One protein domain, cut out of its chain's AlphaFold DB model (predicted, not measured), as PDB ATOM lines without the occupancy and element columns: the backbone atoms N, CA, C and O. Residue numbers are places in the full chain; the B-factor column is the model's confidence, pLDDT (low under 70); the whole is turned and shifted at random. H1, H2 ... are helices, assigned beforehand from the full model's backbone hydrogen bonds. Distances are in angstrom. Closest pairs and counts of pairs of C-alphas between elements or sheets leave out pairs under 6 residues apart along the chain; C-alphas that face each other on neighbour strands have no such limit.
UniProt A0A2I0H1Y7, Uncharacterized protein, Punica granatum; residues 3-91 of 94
ATOM      1  N   THR A   3     145.185 138.522 185.437       98.38
ATOM      2  CA  THR A   3     145.368 137.278 184.685       98.38
ATOM      3  C   THR A   3     146.175 136.310 185.535       98.38
ATOM      4  O   THR A   3     147.391 136.463 185.657       98.38
ATOM      5  N   SER A   4     145.521 135.309 186.117       98.31
ATOM      6  CA  SER A   4     146.172 134.214 186.831       98.31
ATOM      7  C   SER A   4     146.677 133.140 185.851       98.31
ATOM      8  O   SER A   4     147.222 133.476 184.799       98.31
ATOM      9  N   SER A   5     146.642 131.862 186.225       97.81
ATOM     10  CA  SER A   5     147.159 130.726 185.462       97.81
ATOM     11  C   SER A   5     146.660 129.425 186.077       97.81
ATOM     12  O   SER A   5     146.569 129.334 187.296       97.81
ATOM     13  N   LEU A   6     146.457 128.382 185.266       96.62
ATOM     14  CA  LEU A   6     146.097 127.036 185.741       96.62
ATOM     15  C   LEU A   6     147.026 126.514 186.853       96.62
ATOM     16  O   LEU A   6     146.586 125.841 187.781       96.62
ATOM     17  N   TYR A   7     148.306 126.888 186.805       96.81
ATOM     18  CA  TYR A   7     149.296 126.568 187.840       96.81
ATOM     19  C   TYR A   7     149.038 127.187 189.225       96.81
ATOM     20  O   TYR A   7     149.752 126.843 190.158       96.81
ATOM     21  N   ALA A   8     148.055 128.081 189.370       97.69
ATOM     22  CA  ALA A   8     147.575 128.520 190.675       97.69
ATOM     23  C   ALA A   8     146.644 127.484 191.333       97.69
ATOM     24  O   ALA A   8     146.535 127.471 192.555       97.69
ATOM     25  N   LEU A   9     146.065 126.553 190.560       95.69
ATOM     26  CA  LEU A   9     145.091 125.543 191.008       95.69
ATOM     27  C   LEU A   9     145.655 124.110 191.027       95.69
ATOM     28  O   LEU A   9     145.427 123.353 191.970       95.69
ATOM     29  N   CYS A  10     146.360 123.718 189.958       93.81
ATOM     30  CA  CYS A  10     146.488 122.307 189.577       93.81
ATOM     31  C   CYS A  10     147.566 121.497 190.302       93.81
ATOM     32  O   CYS A  10     147.620 120.282 190.128       93.81
ATOM     33  N   VAL A  11     148.448 122.129 191.078       94.31
ATOM     34  CA  VAL A  11     149.531 121.419 191.771       94.31
ATOM     35  C   VAL A  11     149.172 121.276 193.237       94.31
ATOM     36  O   VAL A  11     149.660 122.015 194.084       94.31
ATOM     37  N   ASN A  12     148.277 120.340 193.529       90.62
ATOM     38  CA  ASN A  12     147.793 120.063 194.875       90.62
ATOM     39  C   ASN A  12     147.800 118.552 195.161       90.62
ATOM     40  O   ASN A  12     148.021 117.731 194.272       90.62
ATOM     41  N   THR A  13     147.571 118.185 196.417       87.38
ATOM     42  CA  THR A  13     147.659 116.799 196.902       87.38
ATOM     43  C   THR A  13     146.314 116.066 196.906       87.38
ATOM     44  O   THR A  13     146.236 114.939 197.389       87.38
ATOM     45  N   THR A  14     145.251 116.671 196.360       89.50
ATOM     46  CA  THR A  14     143.883 116.125 196.439       89.50
ATOM     47  C   THR A  14     143.644 114.946 195.496       89.50
ATOM     48  O   THR A  14     142.768 114.126 195.757       89.50
ATOM     49  N   GLY A  15     144.401 114.854 194.395       86.06
ATOM     50  CA  GLY A  15     144.191 113.835 193.360       86.06
ATOM     51  C   GLY A  15     142.866 113.982 192.598       86.06
ATOM     52  O   GLY A  15     142.411 113.019 191.982       86.06
ATOM     53  N   ALA A  16     142.231 115.158 192.648       91.12
ATOM     54  CA  ALA A  16     140.953 115.407 191.993       91.12
ATOM     55  C   ALA A  16     141.060 115.307 190.459       91.12
ATOM     56  O   ALA A  16     141.976 115.853 189.844       91.12
ATOM     57  N   ALA A  17     140.088 114.634 189.834       91.06
ATOM     58  CA  ALA A  17     140.011 114.497 188.376       91.06
ATOM     59  C   ALA A  17     139.518 115.777 187.673       91.06
ATOM     60  O   ALA A  17     139.752 115.960 186.480       91.06
ATOM     61  N   MET A  18     138.826 116.650 188.406       93.38
ATOM     62  CA  MET A  18     138.296 117.923 187.931       93.38
ATOM     63  C   MET A  18     138.551 118.983 189.000       93.38
ATOM     64  O   MET A  18     138.440 118.694 190.190       93.38
ATOM     65  N   LEU A  19     138.913 120.186 188.563       94.31
ATOM     66  CA  LEU A  19     139.228 121.315 189.431       94.31
ATOM     67  C   LEU A  19     138.285 122.470 189.102       94.31
ATOM     68  O   LEU A  19     138.047 122.745 187.925       94.31
ATOM     69  N   ASP A  20     137.800 123.136 190.141       95.50
ATOM     70  CA  ASP A  20     137.072 124.401 190.063       95.50
ATOM     71  C   ASP A  20     137.863 125.515 190.781       95.50
ATOM     72  O   ASP A  20     138.999 125.314 191.227       95.50
ATOM     73  N   GLU A  21     137.277 126.704 190.882       96.44
ATOM     74  CA  GLU A  21     137.892 127.899 191.466       96.44
ATOM     75  C   GLU A  21     138.109 127.811 192.988       96.44
ATOM     76  O   GLU A  21     138.758 128.685 193.561       96.44
ATOM     77  N   SER A  22     137.603 126.771 193.663       95.56
ATOM     78  CA  SER A  22     137.823 126.576 195.104       95.56
ATOM     79  C   SER A  22     139.196 125.975 195.435       95.56
ATOM     80  O   SER A  22     139.638 126.018 196.587       95.56
ATOM     81  N   TYR A  23     139.892 125.423 194.436       97.19
ATOM     82  CA  TYR A  23     141.183 124.765 194.616       97.19
ATOM     83  C   TYR A  23     142.345 125.757 194.641       97.19
ATOM     84  O   TYR A  23     142.287 126.847 194.092       97.19
ATOM     85  N   TRP A  24     143.457 125.334 195.241       97.75
ATOM     86  CA  TRP A  24     144.718 126.067 195.213       97.75
ATOM     87  C   TRP A  24     145.886 125.100 195.119       97.75
ATOM     88  O   TRP A  24     145.848 124.006 195.682       97.75
ATOM     89  N   SER A  25     146.956 125.535 194.464       97.31
ATOM     90  CA  SER A  25     148.212 124.799 194.455       97.31
ATOM     91  C   SER A  25     148.916 124.889 195.809       97.31
ATOM     92  O   SER A  25     148.936 125.938 196.461       97.31
ATOM     93  N   ASP A  26     149.536 123.785 196.203       97.00
ATOM     94  CA  ASP A  26     150.299 123.638 197.433       97.00
ATOM     95  C   ASP A  26     151.723 124.176 197.228       97.00
ATOM     96  O   ASP A  26     152.606 123.530 196.656       97.00
ATOM     97  N   VAL A  27     151.930 125.414 197.681       97.25
ATOM     98  CA  VAL A  27     153.205 126.137 197.572       97.25
ATOM     99  C   VAL A  27     154.338 125.403 198.286       97.25
ATOM    100  O   VAL A  27     155.459 125.382 197.773       97.25
ATOM    101  N   GLU A  28     154.062 124.793 199.437       96.69
ATOM    102  CA  GLU A  28     155.086 124.113 200.227       96.69
ATOM    103  C   GLU A  28     155.471 122.784 199.589       96.69
ATOM    104  O   GLU A  28     156.661 122.480 199.481       96.69
ATOM    105  N   TYR A  29     154.498 122.055 199.042       95.94
ATOM    106  CA  TYR A  29     154.771 120.890 198.212       95.94
ATOM    107  C   TYR A  29     155.654 121.255 197.011       95.94
ATOM    108  O   TYR A  29     156.726 120.669 196.844       95.94
ATOM    109  N   ILE A  30     155.277 122.268 196.214       96.81
ATOM    110  CA  ILE A  30     156.058 122.702 195.038       96.81
ATOM    111  C   ILE A  30     157.496 123.066 195.433       96.81
ATOM    112  O   ILE A  30     158.449 122.710 194.729       96.81
ATOM    113  N   ARG A  31     157.664 123.766 196.562       95.62
ATOM    114  CA  ARG A  31     158.972 124.163 197.095       95.62
ATOM    115  C   ARG A  31     159.805 122.949 197.510       95.62
ATOM    116  O   ARG A  31     160.994 122.904 197.192       95.62
ATOM    117  N   ALA A  32     159.190 121.978 198.183       96.75
ATOM    118  CA  ALA A  32     159.856 120.775 198.671       96.75
ATOM    119  C   ALA A  32     160.333 119.871 197.527       96.75
ATOM    120  O   ALA A  32     161.487 119.440 197.522       96.75
ATOM    121  N   VAL A  33     159.476 119.622 196.532       95.12
ATOM    122  CA  VAL A  33     159.784 118.703 195.422       95.12
ATOM    123  C   VAL A  33     160.564 119.351 194.273       95.12
ATOM    124  O   VAL A  33     161.025 118.644 193.381       95.12
ATOM    125  N   LYS A  34     160.756 120.680 194.296       92.94
ATOM    126  CA  LYS A  34     161.536 121.448 193.305       92.94
ATOM    127  C   LYS A  34     161.126 121.150 191.857       92.94
ATOM    128  O   LYS A  34     161.970 120.894 190.998       92.94
ATOM    129  N   LEU A  35     159.820 121.193 191.586       91.69
ATOM    130  CA  LEU A  35     159.281 120.932 190.250       91.69
ATOM    131  C   LEU A  35     159.890 121.865 189.201       91.69
ATOM    132  O   LEU A  35     160.174 123.040 189.464       91.69
ATOM    133  N   ASN A  36     160.015 121.360 187.973       90.81
ATOM    134  CA  ASN A  36     160.304 122.208 186.823       90.81
ATOM    135  C   ASN A  36     159.256 123.333 186.744       90.81
ATOM    136  O   ASN A  36     158.061 123.078 186.870       90.81
ATOM    137  N   ARG A  37     159.708 124.577 186.548       92.81
ATOM    138  CA  ARG A  37     158.881 125.798 186.607       92.81
ATOM    139  C   ARG A  37     158.199 126.051 187.964       92.81
ATOM    140  O   ARG A  37     157.287 126.871 188.034       92.81
ATOM    141  N   GLY A  38     158.667 125.436 189.052       96.75
ATOM    142  CA  GLY A  38     158.088 125.600 190.390       96.75
ATOM    143  C   GLY A  38     158.044 127.053 190.874       96.75
ATOM    144  O   GLY A  38     157.055 127.470 191.467       96.75
ATOM    145  N   SER A  39     159.047 127.873 190.541       97.25
ATOM    146  CA  SER A  39     159.035 129.313 190.851       97.25
ATOM    147  C   SER A  39     157.872 130.057 190.189       97.25
ATOM    148  O   SER A  39     157.260 130.916 190.820       97.25
ATOM    149  N   TYR A  40     157.528 129.706 188.946       96.88
ATOM    150  CA  TYR A  40     156.376 130.266 188.243       96.88
ATOM    151  C   TYR A  40     155.063 129.826 188.897       96.88
ATOM    152  O   TYR A  40     154.208 130.667 189.150       96.88
ATOM    153  N   MET A  41     154.928 128.540 189.239       97.56
ATOM    154  CA  MET A  41     153.740 128.017 189.928       97.56
ATOM    155  C   MET A  41     153.519 128.743 191.261       97.56
ATOM    156  O   MET A  41     152.459 129.321 191.479       97.56
ATOM    157  N   ILE A  42     154.559 128.820 192.098       98.31
ATOM    158  CA  ILE A  42     154.524 129.533 193.382       98.31
ATOM    159  C   ILE A  42     154.165 131.009 193.175       98.31
ATOM    160  O   ILE A  42     153.293 131.534 193.865       98.31
ATOM    161  N   SER A  43     154.813 131.678 192.216       98.38
ATOM    162  CA  SER A  43     154.559 133.092 191.930       98.38
ATOM    163  C   SER A  43     153.106 133.340 191.525       98.38
ATOM    164  O   SER A  43     152.490 134.261 192.063       98.38
ATOM    165  N   LYS A  44     152.527 132.520 190.638       98.19
ATOM    166  CA  LYS A  44     151.131 132.679 190.208       98.19
ATOM    167  C   LYS A  44     150.154 132.456 191.359       98.19
ATOM    168  O   LYS A  44     149.285 133.304 191.538       98.19
ATOM    169  N   THR A  45     150.354 131.414 192.171       98.50
ATOM    170  CA  THR A  45     149.514 131.129 193.346       98.50
ATOM    171  C   THR A  45     149.542 132.267 194.363       98.50
ATOM    172  O   THR A  45     148.494 132.756 194.774       98.50
ATOM    173  N   LEU A  46     150.734 132.717 194.771       98.69
ATOM    174  CA  LEU A  46     150.863 133.752 195.802       98.69
ATOM    175  C   LEU A  46     150.368 135.116 195.314       98.69
ATOM    176  O   LEU A  46     149.719 135.833 196.069       98.69
ATOM    177  N   THR A  47     150.636 135.462 194.053       98.69
ATOM    178  CA  THR A  47     150.187 136.742 193.485       98.69
ATOM    179  C   THR A  47     148.669 136.785 193.342       98.69
ATOM    180  O   THR A  47     148.076 137.823 193.605       98.69
ATOM    181  N   GLU A  48     148.025 135.677 192.955       98.75
ATOM    182  CA  GLU A  48     146.562 135.631 192.872       98.75
ATOM    183  C   GLU A  48     145.911 135.803 194.247       98.75
ATOM    184  O   GLU A  48     145.035 136.653 194.397       98.75
ATOM    185  N   LYS A  49     146.394 135.074 195.263       98.56
ATOM    186  CA  LYS A  49     145.919 135.224 196.647       98.56
ATOM    187  C   LYS A  49     146.072 136.661 197.142       98.56
ATOM    188  O   LYS A  49     145.115 137.235 197.646       98.56
ATOM    189  N   ALA A  50     147.244 137.260 196.923       98.62
ATOM    190  CA  ALA A  50     147.503 138.642 197.314       98.62
ATOM    191  C   ALA A  50     146.614 139.644 196.561       98.62
ATOM    192  O   ALA A  50     146.160 140.620 197.149       98.62
ATOM    193  N   ALA A  51     146.347 139.424 195.269       98.50
ATOM    194  CA  ALA A  51     145.467 140.292 194.490       98.50
ATOM    195  C   ALA A  51     144.017 140.251 195.003       98.50
ATOM    196  O   ALA A  51     143.386 141.303 195.100       98.50
ATOM    197  N   LEU A  52     143.513 139.061 195.350       98.44
ATOM    198  CA  LEU A  52     142.178 138.876 195.929       98.44
ATOM    199  C   LEU A  52     142.082 139.508 197.327       98.44
ATOM    200  O   LEU A  52     141.208 140.340 197.555       98.44
ATOM    201  N   GLU A  53     143.034 139.212 198.217       98.50
ATOM    202  CA  GLU A  53     143.093 139.781 199.575       98.50
ATOM    203  C   GLU A  53     143.205 141.313 199.553       98.50
ATOM    204  O   GLU A  53     142.541 142.021 200.319       98.50
ATOM    205  N   PHE A  54     144.017 141.853 198.639       98.25
ATOM    206  CA  PHE A  54     144.129 143.294 198.441       98.25
ATOM    207  C   PHE A  54     142.808 143.893 197.952       98.25
ATOM    208  O   PHE A  54     142.433 144.978 198.399       98.25
ATOM    209  N   GLY A  55     142.097 143.198 197.062       98.19
ATOM    210  CA  GLY A  55     140.778 143.602 196.586       98.19
ATOM    211  C   GLY A  55     139.764 143.717 197.718       98.19
ATOM    212  O   GLY A  55     139.166 144.778 197.906       98.19
ATOM    213  N   GLU A  56     139.656 142.666 198.532       97.88
ATOM    214  CA  GLU A  56     138.781 142.621 199.707       97.88
ATOM    215  C   GLU A  56     139.118 143.736 200.711       97.88
ATOM    216  O   GLU A  56     138.240 144.494 201.130       97.88
ATOM    217  N   SER A  57     140.405 143.902 201.031       98.25
ATOM    218  CA  SER A  57     140.882 144.883 202.018       98.25
ATOM    219  C   SER A  57     140.679 146.336 201.585       98.25
ATOM    220  O   SER A  57     140.474 147.214 202.423       98.25
ATOM    221  N   ASN A  58     140.724 146.606 200.278       98.25
ATOM    222  CA  ASN A  58     140.657 147.961 199.725       98.25
ATOM    223  C   ASN A  58     139.319 148.272 199.038       98.25
ATOM    224  O   ASN A  58     139.200 149.313 198.393       98.25
ATOM    225  N   ARG A  59     138.304 147.406 199.192       97.06
ATOM    226  CA  ARG A  59     136.976 147.545 198.559       97.06
ATOM    227  C   ARG A  59     137.063 147.711 197.037       97.06
ATOM    228  O   ARG A  59     136.340 148.518 196.450       97.06
ATOM    229  N   LEU A  60     137.967 146.965 196.409       98.31
ATOM    230  CA  LEU A  60     138.098 146.904 194.958       98.31
ATOM    231  C   LEU A  60     137.407 145.649 194.431       98.31
ATOM    232  O   LEU A  60     137.563 144.566 194.988       98.31
ATOM    233  N   ASP A  61     136.707 145.791 193.308       98.06
ATOM    234  CA  ASP A  61     136.144 144.659 192.577       98.06
ATOM    235  C   ASP A  61     137.244 143.982 191.740       98.06
ATOM    236  O   ASP A  61     137.540 144.354 190.594       98.06
ATOM    237  N   VAL A  62     137.955 143.046 192.372       98.19
ATOM    238  CA  VAL A  62     139.044 142.294 191.745       98.19
ATOM    239  C   VAL A  62     138.516 140.968 191.221       98.19
ATOM    240  O   VAL A  62     138.210 140.056 191.974       98.19
ATOM    241  N   VAL A  63     138.519 140.836 189.897       98.12
ATOM    242  CA  VAL A  63     138.276 139.565 189.205       98.12
ATOM    243  C   VAL A  63     139.601 138.943 188.775       98.12
ATOM    244  O   VAL A  63     140.444 139.635 188.186       98.12
ATOM    245  N   THR A  64     139.769 137.642 189.008       98.44
ATOM    246  CA  THR A  64     140.868 136.849 188.448       98.44
ATOM    247  C   THR A  64     140.347 135.963 187.318       98.44
ATOM    248  O   THR A  64     139.194 135.544 187.311       98.44
ATOM    249  N   ILE A  65     141.182 135.722 186.307       98.31
ATOM    250  CA  ILE A  65     140.904 134.741 185.251       98.31
ATOM    251  C   ILE A  65     142.018 133.704 185.238       98.31
ATOM    252  O   ILE A  65     143.195 134.067 185.294       98.31
ATOM    253  N   ILE A  66     141.656 132.426 185.146       98.06
ATOM    254  CA  ILE A  66     142.587 131.299 185.239       98.06
ATOM    255  C   ILE A  66     142.699 130.620 183.866       98.06
ATOM    256  O   ILE A  66     141.998 129.649 183.584       98.06
ATOM    257  N   PRO A  67     143.558 131.129 182.965       97.31
ATOM    258  CA  PRO A  67     143.751 130.505 181.667       97.31
ATOM    259  C   PRO A  67     144.545 129.189 181.789       97.31
ATOM    260  O   PRO A  67     145.510 129.117 182.565       97.31
ATOM    261  N   PRO A  68     144.195 128.167 180.987       95.19
ATOM    262  CA  PRO A  68     145.032 126.995 180.753       95.19
ATOM    263  C   PRO A  68     146.126 127.335 179.722       95.19
ATOM    264  O   PRO A  68     146.585 128.477 179.631       95.19
ATOM    265  N   PHE A  69     146.561 126.357 178.923       95.19
ATOM    266  CA  PHE A  69     147.390 126.643 177.757       95.19
ATOM    267  C   PHE A  69     146.601 127.466 176.733       95.19
ATOM    268  O   PHE A  69     145.605 127.016 176.172       95.19
ATOM    269  N   VAL A  70     147.069 128.688 176.492       96.56
ATOM    270  CA  VAL A  70     146.599 129.572 175.428       96.56
ATOM    271  C   VAL A  70     147.317 129.212 174.128       96.56
ATOM    272  O   VAL A  70     148.552 129.205 174.079       96.56
ATOM    273  N   THR A  71     146.546 128.941 173.079       95.69
ATOM    274  CA  THR A  71     147.044 128.541 171.756       95.69
ATOM    275  C   THR A  71     146.319 129.337 170.676       95.69
ATOM    276  O   THR A  71     145.122 129.589 170.788       95.69
ATOM    277  N   GLY A  72     147.039 129.736 169.628       94.56
ATOM    278  CA  GLY A  72     146.488 130.487 168.503       94.56
ATOM    279  C   GLY A  72     147.544 131.340 167.799       94.56
ATOM    280  O   GLY A  72     148.720 131.292 168.176       94.56
ATOM    281  N   PRO A  73     147.142 132.123 166.781       95.81
ATOM    282  CA  PRO A  73     148.006 133.120 166.160       95.81
ATOM    283  C   PRO A  73     148.515 134.129 167.194       95.81
ATOM    284  O   PRO A  73     147.787 134.520 168.106       95.81
ATOM    285  N   PHE A  74     149.758 134.575 167.041       96.31
ATOM    286  CA  PHE A  74     150.388 135.549 167.925       96.31
ATOM    287  C   PHE A  74     151.124 136.607 167.104       96.31
ATOM    288  O   PHE A  74     151.599 136.335 166.006       96.31
ATOM    289  N   VAL A  75     151.201 137.822 167.645       97.56
ATOM    290  CA  VAL A  75     151.857 138.967 166.987       97.56
ATOM    291  C   VAL A  75     153.301 139.179 167.447       97.56
ATOM    292  O   VAL A  75     154.002 140.018 166.891       97.56
ATOM    293  N   CYS A  76     153.748 138.459 168.479       96.00
ATOM    294  CA  CYS A  76     155.110 138.573 168.990       96.00
ATOM    295  C   CYS A  76     156.128 137.863 168.086       96.00
ATOM    296  O   CYS A  76     155.828 136.871 167.429       96.00
ATOM    297  N   ASP A  77     157.361 138.364 168.092       96.69
ATOM    298  CA  ASP A  77     158.488 137.850 167.304       96.69
ATOM    299  C   ASP A  77     159.043 136.512 167.825       96.69
ATOM    300  O   ASP A  77     159.748 135.797 167.113       96.69
ATOM    301  N   LYS A  78     158.714 136.154 169.071       96.19
ATOM    302  CA  LYS A  78     159.092 134.895 169.719       96.19
ATOM    303  C   LYS A  78     157.894 133.966 169.834       96.19
ATOM    304  O   LYS A  78     156.804 134.404 170.191       96.19
ATOM    305  N   LEU A  79     158.126 132.669 169.622       93.69
ATOM    306  CA  LEU A  79     157.135 131.620 169.862       93.69
ATOM    307  C   LEU A  79     156.712 131.615 171.347       93.69
ATOM    308  O   LEU A  79     157.559 131.338 172.202       93.69
ATOM    309  N   PRO A  80     155.431 131.878 171.680       95.88
ATOM    310  CA  PRO A  80     154.966 131.824 173.059       95.88
ATOM    311  C   PRO A  80     155.139 130.429 173.658       95.88
ATOM    312  O   PRO A  80     154.799 129.422 173.034       95.88
ATOM    313  N   ASP A  81     155.588 130.370 174.913       93.62
ATOM    314  CA  ASP A  81     155.815 129.114 175.640       93.62
ATOM    315  C   ASP A  81     154.575 128.207 175.646       93.62
ATOM    316  O   ASP A  81     154.692 126.995 175.481       93.62
ATOM    317  N   SER A  82     153.386 128.794 175.795       95.00
ATOM    318  CA  SER A  82     152.116 128.064 175.792       95.00
ATOM    319  C   SER A  82     151.801 127.415 174.437       95.00
ATOM    320  O   SER A  82     151.389 126.256 174.387       95.00
ATOM    321  N   VAL A  83     152.067 128.117 173.328       96.12
ATOM    322  CA  VAL A  83     151.922 127.575 171.966       96.12
ATOM    323  C   VAL A  83     152.944 126.464 171.744       96.12
ATOM    324  O   VAL A  83     152.589 125.389 171.278       96.12
ATOM    325  N   ARG A  84     154.200 126.682 172.157       94.50
ATOM    326  CA  ARG A  84     155.257 125.669 172.053       94.50
ATOM    327  C   ARG A  84     154.891 124.378 172.784       94.50
ATOM    328  O   ARG A  84     155.055 123.310 172.214       94.50
ATOM    329  N   ILE A  85     154.424 124.468 174.031       93.06
ATOM    330  CA  ILE A  85     154.087 123.290 174.845       93.06
ATOM    331  C   ILE A  85     152.856 122.577 174.274       93.06
ATOM    332  O   ILE A  85     152.896 121.370 174.063       93.06
ATOM    333  N   SER A  86     151.780 123.314 173.982       94.50
ATOM    334  CA  SER A  86     150.535 122.724 173.463       94.50
ATOM    335  C   SER A  86     150.682 122.111 172.066       94.50
ATOM    336  O   SER A  86     150.010 121.131 171.760       94.50
ATOM    337  N   MET A  87     151.576 122.647 171.229       94.44
ATOM    338  CA  MET A  87     151.827 122.168 169.864       94.44
ATOM    339  C   MET A  87     153.136 121.377 169.725       94.44
ATOM    340  O   MET A  87     153.557 121.098 168.602       94.44
ATOM    341  N   ALA A  88     153.769 120.974 170.834       94.31
ATOM    342  CA  ALA A  88     155.049 120.260 170.825       94.31
ATOM    343  C   ALA A  88     155.018 119.017 169.917       94.31
ATOM    344  O   ALA A  88     155.961 118.784 169.162       94.31
ATOM    345  N   MET A  89     153.884 118.294 169.917       93.19
ATOM    346  CA  MET A  89     153.634 117.133 169.052       93.19
ATOM    347  C   MET A  89     153.741 117.441 167.562       93.19
ATOM    348  O   MET A  89     154.310 116.663 166.803       93.19
ATOM    349  N   ILE A  90     153.216 118.590 167.152       93.88
ATOM    350  CA  ILE A  90     153.183 119.016 165.753       93.88
ATOM    351  C   ILE A  90     154.556 119.546 165.329       93.88
ATOM    352  O   ILE A  90     154.982 119.321 164.201       93.88
ATOM    353  N   PHE A  91     155.261 120.231 166.232       90.50
ATOM    354  CA  PHE A  91     156.578 120.802 165.950       90.50
ATOM    355  C   PHE A  91     157.738 119.808 166.095       90.50
ATOM    356  O   PHE A  91     158.866 120.159 165.757       90.50
TER     357      PHE A  91
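What this domain is: This is residues 3 to 91 of the 94 residues of an uncharacterized protein of Punica granatum (UniProt A0A2I0H1Y7). A long helix, H2, and a short helix, H1, folded back beside its first residues make a helical hairpin, the larger lobe of the domain together with the looped stretch of residues 3 to 26. From the far end of H2 the stretch of residues 58 to 80 folds back past the helix and leads into a smaller lobe, where the short helices H3 and H4 follow each other. The printed part has 89 residues with four named helices, in the order H1, H2, H3, H4, and no named strand; the class is all helix, though the helices hold 37 of the 89 residues, under half. The whole is only just loose, close to compact, with a radius of gyration of the C-alphas of 15.0 A, and it spans 45 by 31 by 24 A.

How they stand to each other: Residues 3 to 26 hold no named element and come before H1, residues 27 to 33. H1 touches H2, residues 38 to 57, with 8 pairs of C-alphas within 8 A; the closest C-alphas are those of Val 27 and Ile 42, 5.6 A apart. H2 touches H1 with residues 38 to 45 alone. The two run opposite ways at a shallow tilt of 10 degrees, and they form a helical hairpin. H3, residues 81 to 86, is apart from both H1 and H2. H4, residues 88 to 91, is also apart from H1 and from H2. H3 and H4 are close but not clearly touching: their closest C-alphas, those of Arg 84 and Phe 91, are 7.9 A apart. In H1, H2 and H3 every O i to N i+4 pair is within hydrogen-bond range; H4 is too short for such a pair, and its one O i to N i+3 pair is within range.

Where its parts are: The printed part begins at Thr 3, with its C-alpha at (145.368, 137.278, 184.685). H1 runs from Val 27, C-alpha at (153.205, 126.137, 197.572), to Val 33, 10.2 A from first to last C-alpha. H2 runs from Gly 38 to Ser 57 and is the longest helix, 28.3 A, ending with C-alpha 57 at (140.882, 144.883, 202.018). H3 runs from Asp 81 to Ser 86, 8.6 A. H4 runs from Ala 88 to Phe 91, 5.1 A, and its last C-alpha is at (156.578, 120.802, 165.950).

The domain as a whole: The two C-alphas farthest apart are those of Arg 59 and Phe 91, at 46.5 A, while the first and last printed C-alphas, of Thr 3 and Phe 91, are 27.4 A apart. The printed part has no cut. The link from H2 to H3 is long, with 23 residues; those from H1 to H2 and from H3 to H4 are tight. The mean pLDDT of the printed part is 95.9, and no printed residue is under 70.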